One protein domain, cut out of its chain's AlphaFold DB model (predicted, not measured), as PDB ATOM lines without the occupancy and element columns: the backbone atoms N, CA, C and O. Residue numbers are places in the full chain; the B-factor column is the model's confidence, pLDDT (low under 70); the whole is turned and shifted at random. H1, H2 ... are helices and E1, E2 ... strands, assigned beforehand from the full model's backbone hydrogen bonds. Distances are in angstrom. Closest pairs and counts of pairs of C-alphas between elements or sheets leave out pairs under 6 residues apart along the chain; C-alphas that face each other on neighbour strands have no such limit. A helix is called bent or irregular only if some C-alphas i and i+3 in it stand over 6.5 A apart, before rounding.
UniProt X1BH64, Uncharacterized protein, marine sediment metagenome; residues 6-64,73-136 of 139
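What this domain is: This is residues 6 to 64 and 73 to 136 of the 139 residues of an uncharacterized protein of marine sediment metagenome (UniProt X1BH64). One very long helix, H1, runs the length of the model as a spine, with shorter parts packed along it. At its first end sit the two-stranded sheet E1 E2 and the helices H3 and H4; the helical hairpin H5 and H6 packs on its middle, making a three-helix bundle with it, and tiny H2 sits at its far end. The printed part has 123 residues, with six named helices and two named strands in the order E1 H1 H2 H3 E2 H4 H5 H6; the class is mostly helix and the sheet, E1 - E2, is antiparallel. The whole is only just extended, close to loose, with a radius of gyration of the C-alphas of 20.7 A, and spans 70 by 28 by 20 A.

Where its parts are: Find C-alpha 6 at (-55.306, -9.130, 0.509), where strand E1, residues 6 to 9, begins; its partner E2 is residues 92 to 96. From C-alpha 10 at (-52.791, -14.836, 10.929) H1, residues 10 to 53, runs 59.6 A to C-alpha 53 at (-48.711, 41.242, 30.684). Then look for H2 at residues 58 to 62, H3 at 75 to 87, 18.5 A long, and H4 at 97 to 104. H5, residues 109 to 121, is 18.7 A long, and H6, residues 125 to 136, is 13.3 A long and irregular, with C-alphas 127 and 130 7.2 A apart.

How they stand to each other: Start at the sheet, where E1 and E2 are antiparallel at 150 degrees; N 8 and O 93 are 2.9 A apart and N 93 and O 8 2.8 A, both within hydrogen-bond range. The hub is H1, which touches the five other helices; the closest C-alphas of H1 and E2 are those of Lys 10 and Thr 92, 5.1 A apart. With residues 10 to 25 alone it touches H3, closest at the C-alphas of Lys 21 and Tyr 78, 6.0 A, at a shallow tilt of 14 degrees, opposite ways. With residues 13 to 17 alone it touches H4, about perpendicular at 85 degrees, closest at the C-alphas of Lys 16 and Tyr 104, 6.2 A. Farther along, H1 touches H5, closest at the C-alphas of Leu 31 and Met 118, 6.6 A, the same way at a shallow tilt of 34.8 degrees, only just short of steep. It touches H6 closest at the C-alphas of Thr 27 and Ala 131, 5.3 A. H5 and H6 form a helical hairpin at 11 degrees, closest at the C-alphas of Met 118 and Leu 128, 7.0 A. H1 and H2 only just touch, only at the corner, with 3 pairs of C-alphas within 8 A, closest at Val 53 and Lys 61, 6.5 A. In H1, H2, H3, H4 and H5 every O i to N i+4 pair is within hydrogen-bond range; in H6 6 of 8 are.

The domain as a whole: The two C-alphas farthest apart, of Asp 55 and Arg 91, are 70.1 A apart. Residues 65 to 72 are not printed, and C-alphas 64 and 73 are 27.7 A apart across that cut, in the link from H2 to H3; of the links that are printed whole, each is tight. Residues 39 to 44, in H1, and 54 to 59 stand free. Mean pLDDT of the printed part is 85.2, and it is under 70 at residues 54 to 61, 125, 131 and 136.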
ATOM      1  N   THR A   6     -56.553  -8.387   0.345       91.19
ATOM      2  CA  THR A   6     -55.306  -9.130   0.509       91.19
ATOM      3  C   THR A   6     -55.519 -10.252   1.507       91.19
ATOM      4  O   THR A   6     -56.034 -10.026   2.600       91.19
ATOM      5  N   ILE A   7     -55.087 -11.460   1.151       94.19
ATOM      6  CA  ILE A   7     -55.089 -12.606   2.060       94.19
ATOM      7  C   ILE A   7     -53.739 -12.654   2.772       94.19
ATOM      8  O   ILE A   7     -52.692 -12.714   2.128       94.19
ATOM      9  N   ILE A   8     -53.761 -12.644   4.101       94.31
ATOM     10  CA  ILE A   8     -52.561 -12.707   4.938       94.31
ATOM     11  C   ILE A   8     -52.693 -13.822   5.971       94.31
ATOM     12  O   ILE A   8     -53.760 -14.049   6.537       94.31
ATOM     13  N   GLY A   9     -51.587 -14.510   6.251       96.50
ATOM     14  CA  GLY A   9     -51.520 -15.471   7.348       96.50
ATOM     15  C   GLY A   9     -51.684 -14.783   8.705       96.50
ATOM     16  O   GLY A   9     -51.021 -13.786   8.985       96.50
ATOM     17  N   LYS A  10     -52.518 -15.351   9.578       95.94
ATOM     18  CA  LYS A  10     -52.791 -14.836  10.929       95.94
ATOM     19  C   LYS A  10     -51.512 -14.552  11.715       95.94
ATOM     20  O   LYS A  10     -51.334 -13.451  12.228       95.94
ATOM     21  N   ASN A  11     -50.599 -15.522  11.765       96.69
ATOM     22  CA  ASN A  11     -49.354 -15.385  12.523       96.69
ATOM     23  C   ASN A  11     -48.448 -14.289  11.946       96.69
ATOM     24  O   ASN A  11     -47.866 -13.527  12.710       96.69
ATOM     25  N   VAL A  12     -48.415 -14.144  10.619       96.25
ATOM     26  CA  VAL A  12     -47.661 -13.077   9.942       96.25
ATOM     27  C   VAL A  12     -48.217 -11.705  10.326       96.25
ATOM     28  O   VAL A  12     -47.459 -10.792  10.650       96.25
ATOM     29  N   LEU A  13     -49.546 -11.552  10.346       96.06
ATOM     30  CA  LEU A  13     -50.175 -10.300  10.767       96.06
ATOM     31  C   LEU A  13     -49.907  -9.988  12.242       96.06
ATOM     32  O   LEU A  13     -49.619  -8.841  12.576       96.06
ATOM     33  N   LEU A  14     -49.971 -10.993  13.119       97.25
ATOM     34  CA  LEU A  14     -49.683 -10.833  14.547       97.25
ATOM     35  C   LEU A  14     -48.238 -10.407  14.797       97.25
ATOM     36  O   LEU A  14     -48.001  -9.476  15.566       97.25
ATOM     37  N   GLU A  15     -47.274 -11.062  14.151       97.00
ATOM     38  CA  GLU A  15     -45.861 -10.683  14.222       97.00
ATOM     39  C   GLU A  15     -45.662  -9.242  13.755       97.00
ATOM     40  O   GLU A  15     -45.006  -8.450  14.438       97.00
ATOM     41  N   LYS A  16     -46.307  -8.866  12.644       95.62
ATOM     42  CA  LYS A  16     -46.219  -7.509  12.111       95.62
ATOM     43  C   LYS A  16     -46.821  -6.474  13.060       95.62
ATOM     44  O   LYS A  16     -46.162  -5.481  13.352       95.62
ATOM     45  N   LEU A  17     -48.014  -6.716  13.602       96.25
ATOM     46  CA  LEU A  17     -48.668  -5.818  14.560       96.25
ATOM     47  C   LEU A  17     -47.862  -5.655  15.855       96.25
ATOM     48  O   LEU A  17     -47.747  -4.543  16.368       96.25
ATOM     49  N   ARG A  18     -47.263  -6.737  16.370       96.94
ATOM     50  CA  ARG A  18     -46.385  -6.691  17.552       96.94
ATOM     51  C   ARG A  18     -45.117  -5.883  17.273       96.94
ATOM     52  O   ARG A  18     -44.744  -5.042  18.088       96.94
ATOM     53  N   SER A  19     -44.494  -6.091  16.114       95.50
ATOM     54  CA  SER A  19     -43.330  -5.314  15.675       95.50
ATOM     55  C   SER A  19     -43.668  -3.826  15.514       95.50
ATOM     56  O   SER A  19     -42.965  -2.972  16.055       95.50
ATOM     57  N   ASN A  20     -44.790  -3.513  14.861       94.12
ATOM     58  CA  ASN A  20     -45.284  -2.147  14.690       94.12
ATOM     59  C   ASN A  20     -45.555  -1.470  16.048       94.12
ATOM     60  O   ASN A  20     -45.127  -0.337  16.265       94.12
ATOM     61  N   LYS A  21     -46.175  -2.183  17.003       94.56
ATOM     62  CA  LYS A  21     -46.394  -1.690  18.374       94.56
ATOM     63  C   LYS A  21     -45.080  -1.329  19.068       94.56
ATOM     64  O   LYS A  21     -44.991  -0.264  19.674       94.56
ATOM     65  N   LEU A  22     -44.073  -2.203  19.005       93.56
ATOM     66  CA  LEU A  22     -42.768  -1.948  19.628       93.56
ATOM     67  C   LEU A  22     -42.098  -0.712  19.023       93.56
ATOM     68  O   LEU A  22     -41.642   0.160  19.756       93.56
ATOM     69  N   ARG A  23     -42.119  -0.589  17.694       90.31
ATOM     70  CA  ARG A  23     -41.601   0.594  17.004       90.31
ATOM     71  C   ARG A  23     -42.333   1.874  17.419       90.31
ATOM     72  O   ARG A  23     -41.684   2.886  17.675       90.31
ATOM     73  N   TYR A  24     -43.659   1.831  17.531       90.56
ATOM     74  CA  TYR A  24     -44.447   2.969  18.009       90.56
ATOM     75  C   TYR A  24     -44.074   3.374  19.440       90.56
ATOM     76  O   TYR A  24     -43.943   4.558  19.734       90.56
ATOM     77  N   ILE A  25     -43.850   2.405  20.333       90.44
ATOM     78  CA  ILE A  25     -43.412   2.684  21.706       90.44
ATOM     79  C   ILE A  25     -42.065   3.408  21.711       90.44
ATOM     80  O   ILE A  25     -41.933   4.422  22.391       90.44
ATOM     81  N   GLU A  26     -41.082   2.913  20.958       87.44
ATOM     82  CA  GLU A  26     -39.748   3.525  20.925       87.44
ATOM     83  C   GLU A  26     -39.778   4.935  20.332       87.44
ATOM     84  O   GLU A  26     -39.278   5.878  20.938       87.44
ATOM     85  N   THR A  27     -40.455   5.119  19.202       83.62
ATOM     86  CA  THR A  27     -40.580   6.442  18.567       83.62
ATOM     87  C   THR A  27     -41.360   7.440  19.425       83.62
ATOM     88  O   THR A  27     -40.993   8.614  19.500       83.62
ATOM     89  N   ARG A  28     -42.389   6.984  20.149       85.94
ATOM     90  CA  ARG A  28     -43.115   7.820  21.111       85.94
ATOM     91  C   ARG A  28     -42.220   8.284  22.261       85.94
ATOM     92  O   ARG A  28     -42.398   9.410  22.713       85.94
ATOM     93  N   LYS A  29     -41.268   7.469  22.735       86.75
ATOM     94  CA  LYS A  29     -40.314   7.895  23.778       86.75
ATOM     95  C   LYS A  29     -39.470   9.075  23.302       86.75
ATOM     96  O   LYS A  29     -39.443  10.086  23.995       86.75
ATOM     97  N   THR A  30     -38.881   8.983  22.108       82.50
ATOM     98  CA  THR A  30     -38.106  10.083  21.506       82.50
ATOM     99  C   THR A  30     -38.937  11.358  21.411       82.50
ATOM    100  O   THR A  30     -38.502  12.437  21.794       82.50
ATOM    101  N   LEU A  31     -40.186  11.241  20.968       81.12
ATOM    102  CA  LEU A  31     -41.057  12.401  20.849       81.12
ATOM    103  C   LEU A  31     -41.479  12.987  22.212       81.12
ATOM    104  O   LEU A  31     -41.640  14.198  22.331       81.12
ATOM    105  N   ILE A  32     -41.626  12.168  23.256       86.31
ATOM    106  CA  ILE A  32     -41.841  12.670  24.623       86.31
ATOM    107  C   ILE A  32     -40.634  13.481  25.104       86.31
ATOM    108  O   ILE A  32     -40.818  14.468  25.812       86.31
ATOM    109  N   GLU A  33     -39.413  13.087  24.747       86.00
ATOM    110  CA  GLU A  33     -38.201  13.836  25.097       86.00
ATOM    111  C   GLU A  33     -38.167  15.200  24.398       86.00
ATOM    112  O   GLU A  33     -37.984  16.215  25.072       86.00
ATOM    113  N   VAL A  34     -38.464  15.244  23.094       83.38
ATOM    114  CA  VAL A  34     -38.608  16.503  22.335       83.38
ATOM    115  C   VAL A  34     -39.703  17.387  22.943       83.38
ATOM    116  O   VAL A  34     -39.490  18.577  23.170       83.38
ATOM    117  N   TYR A  35     -40.858  16.805  23.279       84.94
ATOM    118  CA  TYR A  35     -41.948  17.525  23.940       84.94
ATOM    119  C   TYR A  35     -41.508  18.143  25.273       84.94
ATOM    120  O   TYR A  35     -41.812  19.304  25.521       84.94
ATOM    121  N   LYS A  36     -40.798  17.397  26.133       87.75
ATOM    122  CA  LYS A  36     -40.353  17.897  27.447       87.75
ATOM    123  C   LYS A  36     -39.445  19.114  27.310       87.75
ATOM    124  O   LYS A  36     -39.662  20.100  28.002       87.75
ATOM    125  N   LYS A  37     -38.488  19.061  26.380       86.00
ATOM    126  CA  LYS A  37     -37.606  20.190  26.063       86.00
ATOM    127  C   LYS A  37     -38.416  21.423  25.647       86.00
ATOM    128  O   LYS A  37     -38.210  22.512  26.174       86.00
ATOM    129  N   LYS A  38     -39.401  21.246  24.760       84.44
ATOM    130  CA  LYS A  38     -40.275  22.346  24.324       84.44
ATOM    131  C   LYS A  38     -41.231  22.848  25.393       84.44
ATOM    132  O   LYS A  38     -41.554  24.032  25.390       84.44
ATOM    133  N   ASP A  39     -41.675  21.992  26.304       88.88
ATOM    134  CA  ASP A  39     -42.475  22.427  27.446       88.88
ATOM    135  C   ASP A  39     -41.638  23.322  28.367       88.88
ATOM    136  O   ASP A  39     -42.107  24.388  28.746       88.88
ATOM    137  N   GLU A  40     -40.378  22.973  28.644       90.25
ATOM    138  CA  GLU A  40     -39.463  23.822  29.422       90.25
ATOM    139  C   GLU A  40     -39.272  25.206  28.779       90.25
ATOM    140  O   GLU A  40     -39.485  26.224  29.443       90.25
ATOM    141  N   GLU A  41     -38.980  25.257  27.474       88.50
ATOM    142  CA  GLU A  41     -38.874  26.513  26.713       88.50
ATOM    143  C   GLU A  41     -40.179  27.325  26.754       88.50
ATOM    144  O   GLU A  41     -40.169  28.541  26.972       88.50
ATOM    145  N   TYR A  42     -41.324  26.655  26.597       89.56
ATOM    146  CA  TYR A  42     -42.636  27.279  26.712       89.56
ATOM    147  C   TYR A  42     -42.870  27.857  28.114       89.56
ATOM    148  O   TYR A  42     -43.352  28.983  28.227       89.56
ATOM    149  N   GLN A  43     -42.517  27.141  29.189       90.12
ATOM    150  CA  GLN A  43     -42.671  27.642  30.558       90.12
ATOM    151  C   GLN A  43     -41.820  28.897  30.793       90.12
ATOM    152  O   GLN A  43     -42.278  29.837  31.449       90.12
ATOM    153  N   GLU A  44     -40.599  28.949  30.261       90.88
ATOM    154  CA  GLU A  44     -39.741  30.134  30.344       90.88
ATOM    155  C   GLU A  44     -40.323  31.318  29.566       90.88
ATOM    156  O   GLU A  44     -40.478  32.411  30.128       90.88
ATOM    157  N   ALA A  45     -40.732  31.092  28.315       88.38
ATOM    158  CA  ALA A  45     -41.377  32.102  27.483       88.38
ATOM    159  C   ALA A  45     -42.672  32.616  28.131       88.38
ATOM    160  O   ALA A  45     -42.911  33.823  28.192       88.38
ATOM    161  N   TYR A  46     -43.483  31.720  28.695       88.62
ATOM    162  CA  TYR A  46     -44.729  32.063  29.371       88.62
ATOM    163  C   TYR A  46     -44.496  32.850  30.665       88.62
ATOM    164  O   TYR A  46     -45.246  33.780  30.959       88.62
ATOM    165  N   ARG A  47     -43.438  32.547  31.432       88.44
ATOM    166  CA  ARG A  47     -43.026  33.357  32.596       88.44
ATOM    167  C   ARG A  47     -42.574  34.759  32.190       88.44
ATOM    168  O   ARG A  47     -42.856  35.718  32.906       88.44
ATOM    169  N   ALA A  48     -41.861  34.894  31.074       86.81
ATOM    170  CA  ALA A  48     -41.460  36.198  30.551       86.81
ATOM    171  C   ALA A  48     -42.677  36.999  30.060       86.81
ATOM    172  O   ALA A  48     -42.820  38.175  30.400       86.81
ATOM    173  N   TYR A  49     -43.580  36.345  29.327       86.38
ATOM    174  CA  TYR A  49     -44.854  36.904  28.884       86.38
ATOM    175  C   TYR A  49     -45.705  37.360  30.076       86.38
ATOM    176  O   TYR A  49     -46.105  38.519  30.132       86.38
ATOM    177  N   SER A  50     -45.915  36.511  31.086       84.50
ATOM    178  CA  SER A  50     -46.763  36.848  32.237       84.50
ATOM    179  C   SER A  50     -46.249  38.051  33.030       84.50
ATOM    180  O   SER A  50     -47.059  38.860  33.468       84.50
ATOM    181  N   LYS A  51     -44.923  38.229  33.149       83.75
ATOM    182  CA  LYS A  51     -44.318  39.437  33.738       83.75
ATOM    183  C   LYS A  51     -44.589  40.698  32.918       83.75
ATOM    184  O   LYS A  51     -44.823  41.747  33.505       83.75
ATOM    185  N   LYS A  52     -44.561  40.607  31.584       81.00
ATOM    186  CA  LYS A  52     -44.863  41.740  30.695       81.00
ATOM    187  C   LYS A  52     -46.346  42.113  30.750       81.00
ATOM    188  O   LYS A  52     -46.662  43.296  30.796       81.00
ATOM    189  N   VAL A  53     -47.237  41.117  30.799       78.19
ATOM    190  CA  VAL A  53     -48.711  41.242  30.684       78.19
ATOM    191  C   VAL A  53     -49.370  42.056  31.801       78.19
ATOM    192  O   VAL A  53     -50.460  42.594  31.602       78.19
ATOM    193  N   VAL A  54     -48.717  42.169  32.962       69.62
ATOM    194  CA  VAL A  54     -49.248  42.899  34.127       69.62
ATOM    195  C   VAL A  54     -49.461  44.391  33.831       69.62
ATOM    196  O   VAL A  54     -50.445  44.942  34.315       69.62
ATOM    197  N   ASP A  55     -48.643  45.000  32.963       66.69
ATOM    198  CA  ASP A  55     -48.674  46.447  32.675       66.69
ATOM    199  C   ASP A  55     -48.883  46.795  31.183       66.69
ATOM    200  O   ASP A  55     -48.675  47.936  30.773       66.69
ATOM    201  N   SER A  56     -49.281  45.835  30.342       63.44
ATOM    202  CA  SER A  56     -49.179  45.971  28.875       63.44
ATOM    203  C   SER A  56     -50.498  46.108  28.106       63.44
ATOM    204  O   SER A  56     -51.605  45.826  28.580       63.44
ATOM    205  N   THR A  57     -50.344  46.582  26.868       68.88
ATOM    206  CA  THR A  57     -51.391  46.861  25.880       68.88
ATOM    207  C   THR A  57     -52.040  45.591  25.308       68.88
ATOM    208  O   THR A  57     -51.588  44.472  25.540       68.88
ATOM    209  N   LEU A  58     -53.135  45.742  24.547       64.62
ATOM    210  CA  LEU A  58     -53.857  44.607  23.948       64.62
ATOM    211  C   LEU A  58     -52.992  43.815  22.946       64.62
ATOM    212  O   LEU A  58     -53.060  42.593  22.933       64.62
ATOM    213  N   ALA A  59     -52.149  44.500  22.167       65.88
ATOM    214  CA  ALA A  59     -51.255  43.879  21.183       65.88
ATOM    215  C   ALA A  59     -50.179  42.995  21.843       65.88
ATOM    216  O   ALA A  59     -49.853  41.924  21.348       65.88
ATOM    217  N   GLU A  60     -49.681  43.390  23.014       64.38
ATOM    218  CA  GLU A  60     -48.706  42.608  23.788       64.38
ATOM    219  C   GLU A  60     -49.322  41.350  24.425       64.38
ATOM    220  O   GLU A  60     -48.591  40.447  24.823       64.38
ATOM    221  N   LYS A  61     -50.659  41.261  24.492       64.12
ATOM    222  CA  LYS A  61     -51.390  40.061  24.936       64.12
ATOM    223  C   LYS A  61     -51.647  39.061  23.805       64.12
ATOM    224  O   LYS A  61     -51.942  37.901  24.089       64.12
ATOM    225  N   GLU A  62     -51.557  39.490  22.546       70.38
ATOM    226  CA  GLU A  62     -51.698  38.602  21.385       70.38
ATOM    227  C   GLU A  62     -50.430  37.776  21.131       70.38
ATOM    228  O   GLU A  62     -50.529  36.660  20.629       70.38
ATOM    229  N   ASP A  63     -49.260  38.244  21.581       76.94
ATOM    230  CA  ASP A  63     -47.970  37.540  21.468       76.94
ATOM    231  C   ASP A  63     -47.788  36.443  22.543       76.94
ATOM    232  O   ASP A  63     -46.712  36.221  23.107       76.94
ATOM    233  N   LYS A  64     -48.889  35.778  22.904       81.25
ATOM    234  CA  LYS A  64     -48.909  34.737  23.930       81.25
ATOM    235  C   LYS A  64     -48.209  33.479  23.398       81.25
ATOM    236  O   LYS A  64     -48.640  32.940  22.379       81.25
ATOM    237  N   ASP A  73     -51.039   8.470  23.712       90.06
ATOM    238  CA  ASP A  73     -50.656   7.061  23.712       90.06
ATOM    239  C   ASP A  73     -51.663   6.231  22.906       90.06
ATOM    240  O   ASP A  73     -52.817   6.056  23.303       90.06
ATOM    241  N   ARG A  74     -51.216   5.694  21.766       92.06
ATOM    242  CA  ARG A  74     -52.018   4.826  20.894       92.06
ATOM    243  C   ARG A  74     -51.689   3.337  21.018       92.06
ATOM    244  O   ARG A  74     -52.235   2.551  20.245       92.06
ATOM    245  N   THR A  75     -50.891   2.911  22.001       93.81
ATOM    246  CA  THR A  75     -50.539   1.488  22.214       93.81
ATOM    247  C   THR A  75     -51.761   0.580  22.360       93.81
ATOM    248  O   THR A  75     -51.781  -0.511  21.791       93.81
ATOM    249  N   LYS A  76     -52.824   1.065  23.015       94.88
ATOM    250  CA  LYS A  76     -54.101   0.342  23.158       94.88
ATOM    251  C   LYS A  76     -54.777   0.021  21.823       94.88
ATOM    252  O   LYS A  76     -55.485  -0.976  21.726       94.88
ATOM    253  N   THR A  77     -54.547   0.838  20.792       94.88
ATOM    254  CA  THR A  77     -55.046   0.565  19.435       94.88
ATOM    255  C   THR A  77     -54.399  -0.707  18.898       94.88
ATOM    256  O   THR A  77     -55.100  -1.595  18.425       94.88
ATOM    257  N   TYR A  78     -53.077  -0.838  19.037       95.69
ATOM    258  CA  TYR A  78     -52.372  -2.060  18.651       95.69
ATOM    259  C   TYR A  78     -52.842  -3.266  19.465       95.69
ATOM    260  O   TYR A  78     -53.090  -4.313  18.878       95.69
ATOM    261  N   ASP A  79     -53.012  -3.123  20.783       97.50
ATOM    262  CA  ASP A  79     -53.483  -4.219  21.643       97.50
ATOM    263  C   ASP A  79     -54.851  -4.747  21.226       97.50
ATOM    264  O   ASP A  79     -55.049  -5.959  21.148       97.50
ATOM    265  N   MET A  80     -55.769  -3.843  20.884       96.69
ATOM    266  CA  MET A  80     -57.082  -4.207  20.368       96.69
ATOM    267  C   MET A  80     -56.967  -5.042  19.086       96.69
ATOM    268  O   MET A  80     -57.540  -6.127  19.017       96.69
ATOM    269  N   TYR A  81     -56.203  -4.589  18.085       95.38
ATOM    270  CA  TYR A  81     -56.068  -5.331  16.825       95.38
ATOM    271  C   TYR A  81     -55.295  -6.641  16.981       95.38
ATOM    272  O   TYR A  81     -55.659  -7.633  16.355       95.38
ATOM    273  N   ILE A  82     -54.271  -6.679  17.837       97.31
ATOM    274  CA  ILE A  82     -53.564  -7.920  18.174       97.31
ATOM    275  C   ILE A  82     -54.551  -8.922  18.776       97.31
ATOM    276  O   ILE A  82     -54.596 -10.056  18.316       97.31
ATOM    277  N   ALA A  83     -55.378  -8.503  19.739       97.25
ATOM    278  CA  ALA A  83     -56.385  -9.370  20.345       97.25
ATOM    279  C   ALA A  83     -57.433  -9.843  19.324       97.25
ATOM    280  O   ALA A  83     -57.768 -11.023  19.292       97.25
ATOM    281  N   MET A  84     -57.913  -8.955  18.449       95.00
ATOM    282  CA  MET A  84     -58.869  -9.319  17.395       95.00
ATOM    283  C   MET A  84     -58.302 -10.370  16.437       95.00
ATOM    284  O   MET A  84     -58.979 -11.347  16.126       95.00
ATOM    285  N   VAL A  85     -57.060 -10.191  15.978       95.19
ATOM    286  CA  VAL A  85     -56.407 -11.152  15.080       95.19
ATOM    287  C   VAL A  85     -56.113 -12.461  15.816       95.19
ATOM    288  O   VAL A  85     -56.284 -13.531  15.240       95.19
ATOM    289  N   ASP A  86     -55.719 -12.403  17.090       95.62
ATOM    290  CA  ASP A  86     -55.434 -13.587  17.905       95.62
ATOM    291  C   ASP A  86     -56.689 -14.433  18.168       95.62
ATOM    292  O   ASP A  86     -56.630 -15.662  18.125       95.62
ATOM    293  N   LEU A  87     -57.850 -13.792  18.320       95.50
ATOM    294  CA  LEU A  87     -59.148 -14.461  18.452       95.50
ATOM    295  C   LEU A  87     -59.703 -15.000  17.123       95.50
ATOM    296  O   LEU A  87     -60.619 -15.820  17.137       95.50
ATOM    297  N   HIS A  88     -59.157 -14.581  15.978       92.94
ATOM    298  CA  HIS A  88     -59.607 -15.055  14.670       92.94
ATOM    299  C   HIS A  88     -59.359 -16.565  14.519       92.94
ATOM    300  O   HIS A  88     -58.237 -17.039  14.728       92.94
ATOM    301  N   CYS A  89     -60.390 -17.331  14.154       89.62
ATOM    302  CA  CYS A  89     -60.312 -18.795  14.111       89.62
ATOM    303  C   CYS A  89     -59.513 -19.318  12.908       89.62
ATOM    304  O   CYS A  89     -58.792 -20.310  13.034       89.62
ATOM    305  N   ASP A  90     -59.605 -18.649  11.758       93.75
ATOM    306  CA  ASP A  90     -58.923 -19.109  10.549       93.75
ATOM    307  C   ASP A  90     -57.425 -18.801  10.558       93.75
ATOM    308  O   ASP A  90     -56.950 -17.827  11.147       93.75
ATOM    309  N   ARG A  91     -56.671 -19.628   9.827       93.12
ATOM    310  CA  ARG A  91     -55.223 -19.452   9.630       93.12
ATOM    311  C   ARG A  91     -54.880 -18.236   8.770       93.12
ATOM    312  O   ARG A  91     -53.733 -17.788   8.794       93.12
ATOM    313  N   THR A  92     -55.840 -17.725   8.010       95.19
ATOM    314  CA  THR A  92     -55.684 -16.594   7.095       95.19
ATOM    315  C   THR A  92     -56.810 -15.595   7.296       95.19
ATOM    316  O   THR A  92     -57.937 -15.995   7.572       95.19
ATOM    317  N   LEU A  93     -56.509 -14.312   7.115       94.06
ATOM    318  CA  LEU A  93     -57.474 -13.222   7.150       94.06
ATOM    319  C   LEU A  93     -57.505 -12.540   5.786       94.06
ATOM    320  O   LEU A  93     -56.456 -12.282   5.193       94.06
ATOM    321  N   GLU A  94     -58.707 -12.231   5.318       93.88
ATOM    322  CA  GLU A  94     -58.917 -11.356   4.173       93.88
ATOM    323  C   GLU A  94     -59.085  -9.925   4.694       93.88
ATOM    324  O   GLU A  94     -60.013  -9.634   5.448       93.88
ATOM    325  N   ILE A  95     -58.161  -9.039   4.328       92.50
ATOM    326  CA  ILE A  95     -58.174  -7.640   4.759       92.50
ATOM    327  C   ILE A  95     -58.301  -6.717   3.555       92.50
ATOM    328  O   ILE A  95     -57.624  -6.893   2.541       92.50
ATOM    329  N   ASP A  96     -59.177  -5.722   3.667       92.81
ATOM    330  CA  ASP A  96     -59.288  -4.666   2.665       92.81
ATOM    331  C   ASP A  96     -58.030  -3.783   2.638       92.81
ATOM    332  O   ASP A  96     -57.205  -3.779   3.557       92.81
ATOM    333  N   SER A  97     -57.896  -2.994   1.576       87.56
ATOM    334  CA  SER A  97     -56.746  -2.111   1.362       87.56
ATOM    335  C   SER A  97     -56.527  -1.083   2.484       87.56
ATOM    336  O   SER A  97     -55.387  -0.733   2.799       87.56
ATOM    337  N   GLY A  98     -57.600  -0.590   3.110       86.62
ATOM    338  CA  GLY A  98     -57.516   0.379   4.203       86.62
ATOM    339  C   GLY A  98     -56.933  -0.249   5.467       86.62
ATOM    340  O   GLY A  98     -56.022   0.308   6.084       86.62
ATOM    341  N   ASN A  99     -57.414  -1.438   5.816       89.75
ATOM    342  CA  ASN A  99     -56.908  -2.224   6.931       89.75
ATOM    343  C   ASN A  99     -55.517  -2.794   6.647       89.75
ATOM    344  O   ASN A  99     -54.684  -2.809   7.545       89.75
ATOM    345  N   PHE A 100     -55.196  -3.159   5.406       90.62
ATOM    346  CA  PHE A 100     -53.838  -3.551   5.024       90.62
ATOM    347  C   PHE A 100     -52.828  -2.426   5.290       90.62
ATOM    348  O   PHE A 100     -51.800  -2.643   5.937       90.62
ATOM    349  N   ASN A 101     -53.144  -1.198   4.867       89.25
ATOM    350  CA  ASN A 101     -52.281  -0.040   5.098       89.25
ATOM    351  C   ASN A 101     -52.042   0.221   6.589       89.25
ATOM    352  O   ASN A 101     -50.922   0.518   6.995       89.25
ATOM    353  N   LYS A 102     -53.078   0.085   7.414       91.19
ATOM    354  CA  LYS A 102     -52.990   0.335   8.854       91.19
ATOM    355  C   LYS A 102     -52.300  -0.813   9.593       91.19
ATOM    356  O   LYS A 102     -51.308  -0.607  10.281       91.19
ATOM    357  N   LEU A 103     -52.804  -2.033   9.433       92.06
ATOM    358  CA  LEU A 103     -52.408  -3.185  10.241       92.06
ATOM    359  C   LEU A 103     -51.064  -3.774   9.805       92.06
ATOM    360  O   LEU A 103     -50.270  -4.177  10.653       92.06
ATOM    361  N   TYR A 104     -50.790  -3.804   8.496       91.56
ATOM    362  CA  TYR A 104     -49.573  -4.407   7.957       91.56
ATOM    363  C   TYR A 104     -48.489  -3.364   7.664       91.56
ATOM    364  O   TYR A 104     -47.362  -3.494   8.147       91.56
ATOM    365  N   MET A 105     -48.829  -2.307   6.918       90.06
ATOM    366  CA  MET A 105     -47.863  -1.269   6.514       90.06
ATOM    367  C   MET A 105     -47.597  -0.217   7.599       90.06
ATOM    368  O   MET A 105     -46.720   0.621   7.416       90.06
ATOM    369  N   ASP A 106     -48.336  -0.255   8.712       91.25
ATOM    370  CA  ASP A 106     -48.245   0.705   9.819       91.25
ATOM    371  C   ASP A 106     -48.481   2.167   9.409       91.25
ATOM    372  O   ASP A 106     -47.935   3.099   9.990       91.25
ATOM    373  N   LYS A 107     -49.311   2.394   8.387       88.69
ATOM    374  CA  LYS A 107     -49.635   3.727   7.859       88.69
ATOM    375  C   LYS A 107     -50.866   4.308   8.548       88.69
ATOM    376  O   LYS A 107     -51.880   4.589   7.907       88.69
ATOM    377  N   TRP A 108     -50.790   4.473   9.866       89.62
ATOM    378  CA  TRP A 108     -51.855   5.101  10.649       89.62
ATOM    379  C   TRP A 108     -51.828   6.624  10.535       89.62
ATOM    380  O   TRP A 108     -50.765   7.241  10.517       89.62
ATOM    381  N   ASP A 109     -53.001   7.257  10.555       87.69
ATOM    382  CA  ASP A 109     -53.078   8.722  10.529       87.69
ATOM    383  C   ASP A 109     -52.515   9.353  11.805       87.69
ATOM    384  O   ASP A 109     -51.879  10.403  11.735       87.69
ATOM    385  N   PHE A 110     -52.640   8.681  12.956       84.81
ATOM    386  CA  PHE A 110     -51.994   9.163  14.173       84.81
ATOM    387  C   PHE A 110     -50.467   9.160  14.037       84.81
ATOM    388  O   PHE A 110     -49.838  10.060  14.571       84.81
ATOM    389  N   ILE A 111     -49.845   8.229  13.303       84.75
ATOM    390  CA  ILE A 111     -48.385   8.250  13.078       84.75
ATOM    391  C   ILE A 111     -47.994   9.479  12.261       84.75
ATOM    392  O   ILE A 111     -47.050  10.176  12.621       84.75
ATOM    393  N   LYS A 112     -48.758   9.807  11.212       81.81
ATOM    394  CA  LYS A 112     -48.531  11.030  10.425       81.81
ATOM    395  C   LYS A 112     -48.627  12.284  11.293       81.81
ATOM    396  O   LYS A 112     -47.789  13.169  11.172       81.81
ATOM    397  N   GLN A 113     -49.618  12.345  12.184       80.12
ATOM    398  CA  GLN A 113     -49.771  13.453  13.133       80.12
ATOM    399  C   GLN A 113     -48.594  13.533  14.114       80.12
ATOM    400  O   GLN A 113     -48.100  14.628  14.360       80.12
ATOM    401  N   HIS A 114     -48.109  12.392  14.625       77.88
ATOM    402  CA  HIS A 114     -46.924  12.342  15.490       77.88
ATOM    403  C   HIS A 114     -45.686  12.892  14.766       77.88
ATOM    404  O   HIS A 114     -44.987  13.730  15.325       77.88
ATOM    405  N   ILE A 115     -45.447  12.485  13.514       75.19
ATOM    406  CA  ILE A 115     -44.313  12.974  12.714       75.19
ATOM    407  C   ILE A 115     -44.449  14.472  12.419       75.19
ATOM    408  O   ILE A 115     -43.489  15.214  12.589       75.19
ATOM    409  N   ALA A 116     -45.637  14.943  12.029       78.00
ATOM    410  CA  ALA A 116     -45.860  16.362  11.755       78.00
ATOM    411  C   ALA A 116     -45.626  17.233  13.002       78.00
ATOM    412  O   ALA A 116     -44.976  18.271  12.912       78.00
ATOM    413  N   ALA A 117     -46.109  16.792  14.168       74.31
ATOM    414  CA  ALA A 117     -45.876  17.471  15.440       74.31
ATOM    415  C   ALA A 117     -44.379  17.522  15.789       74.31
ATOM    416  O   ALA A 117     -43.870  18.569  16.178       74.31
ATOM    417  N   MET A 118     -43.659  16.419  15.562       71.25
ATOM    418  CA  MET A 118     -42.206  16.372  15.713       71.25
ATOM    419  C   MET A 118     -41.494  17.394  14.818       71.25
ATOM    420  O   MET A 118     -40.626  18.110  15.301       71.25
ATOM    421  N   THR A 119     -41.866  17.509  13.541       73.19
ATOM    422  CA  THR A 119     -41.231  18.460  12.610       73.19
ATOM    423  C   THR A 119     -41.408  19.919  13.028       73.19
ATOM    424  O   THR A 119     -40.528  20.733  12.768       73.19
ATOM    425  N   VAL A 120     -42.521  20.259  13.681       75.06
ATOM    426  CA  VAL A 120     -42.770  21.623  14.176       75.06
ATOM    427  C   VAL A 120     -41.921  21.946  15.411       75.06
ATOM    428  O   VAL A 120     -41.607  23.110  15.644       75.06
ATOM    429  N   TRP A 121     -41.565  20.940  16.210       71.44
ATOM    430  CA  TRP A 121     -40.945  21.138  17.523       71.44
ATOM    431  C   TRP A 121     -39.491  20.708  17.631       71.44
ATOM    432  O   TRP A 121     -38.862  21.056  18.618       71.44
ATOM    433  N   ALA A 122     -38.947  19.938  16.699       71.81
ATOM    434  CA  ALA A 122     -37.537  19.583  16.763       71.81
ATOM    435  C   ALA A 122     -36.655  20.780  16.404       71.81
ATOM    436  O   ALA A 122     -36.924  21.496  15.439       71.81
ATOM    437  N   ASP A 123     -35.573  20.962  17.159       71.75
ATOM    438  CA  ASP A 123     -34.604  22.032  16.898       71.75
ATOM    439  C   ASP A 123     -33.666  21.693  15.739       71.75
ATOM    440  O   ASP A 123     -33.059  22.577  15.131       71.75
ATOM    441  N   SER A 124     -33.542  20.405  15.417       72.19
ATOM    442  CA  SER A 124     -32.739  19.920  14.302       72.19
ATOM    443  C   SER A 124     -33.331  18.658  13.676       72.19
ATOM    444  O   SER A 124     -34.082  17.901  14.293       72.19
ATOM    445  N   ALA A 125     -32.944  18.385  12.427       69.25
ATOM    446  CA  ALA A 125     -33.310  17.149  11.735       69.25
ATOM    447  C   ALA A 125     -32.719  15.885  12.398       69.25
ATOM    448  O   ALA A 125     -33.215  14.781  12.175       69.25
ATOM    449  N   GLU A 126     -31.683  16.029  13.226       75.44
ATOM    450  CA  GLU A 126     -31.013  14.924  13.919       75.44
ATOM    451  C   GLU A 126     -31.862  14.386  15.076       75.44
ATOM    452  O   GLU A 126     -31.932  13.172  15.263       75.44
ATOM    453  N   GLU A 127     -32.591  15.259  15.784       70.00
ATOM    454  CA  GLU A 127     -33.574  14.861  16.807       70.00
ATOM    455  C   GLU A 127     -34.728  14.043  16.192       70.00
ATOM    456  O   GLU A 127     -35.340  13.198  16.847       70.00
ATOM    457  N   LEU A 128     -34.998  14.259  14.900       70.88
ATOM    458  CA  LEU A 128     -36.039  13.570  14.138       70.88
ATOM    459  C   LEU A 128     -35.568  12.273  13.488       70.88
ATOM    460  O   LEU A 128     -36.396  11.403  13.205       70.88
ATOM    461  N   ALA A 129     -34.266  12.134  13.238       72.50
ATOM    462  CA  ALA A 129     -33.712  11.050  12.436       72.50
ATOM    463  C   ALA A 129     -34.129   9.650  12.928       72.50
ATOM    464  O   ALA A 129     -34.553   8.855  12.090       72.50
ATOM    465  N   PRO A 130     -34.130   9.323  14.238       71.44
ATOM    466  CA  PRO A 130     -34.563   8.003  14.705       71.44
ATOM    467  C   PRO A 130     -36.033   7.694  14.380       71.44
ATOM    468  O   PRO A 130     -36.358   6.580  13.968       71.44
ATOM    469  N   ALA A 131     -36.927   8.677  14.526       69.50
ATOM    470  CA  ALA A 131     -38.357   8.506  14.269       69.50
ATOM    471  C   ALA A 131     -38.686   8.508  12.769       69.50
ATOM    472  O   ALA A 131     -39.519   7.721  12.317       69.50
ATOM    473  N   LEU A 132     -38.000   9.346  11.989       71.81
ATOM    474  CA  LEU A 132     -38.130   9.382  10.534       71.81
ATOM    475  C   LEU A 132     -37.569   8.111   9.889       71.81
ATOM    476  O   LEU A 132     -38.217   7.551   9.015       71.81
ATOM    477  N   LEU A 133     -36.434   7.586  10.359       75.56
ATOM    478  CA  LEU A 133     -35.905   6.295   9.900       75.56
ATOM    479  C   LEU A 133     -36.850   5.138  10.239       75.56
ATOM    480  O   LEU A 133     -37.023   4.224   9.436       75.56
ATOM    481  N   ALA A 134     -37.504   5.188  11.402       73.94
ATOM    482  CA  ALA A 134     -38.464   4.171  11.814       73.94
ATOM    483  C   ALA A 134     -39.720   4.123  10.912       73.94
ATOM    484  O   ALA A 134     -40.276   3.041  10.707       73.94
ATOM    485  N   TYR A 135     -40.158   5.260  10.359       71.12
ATOM    486  CA  TYR A 135     -41.428   5.380   9.624       71.12
ATOM    487  C   TYR A 135     -41.323   5.821   8.157       71.12
ATOM    488  O   TYR A 135     -42.347   5.881   7.478       71.12
ATOM    489  N   GLY A 136     -40.126   6.128   7.662       58.38
ATOM    490  CA  GLY A 136     -39.961   6.890   6.424       58.38
ATOM    491  C   GLY A 136     -38.591   6.784   5.762       58.38
ATOM    492  O   GLY A 136     -38.186   7.710   5.070       58.38
TER     493      GLY A 136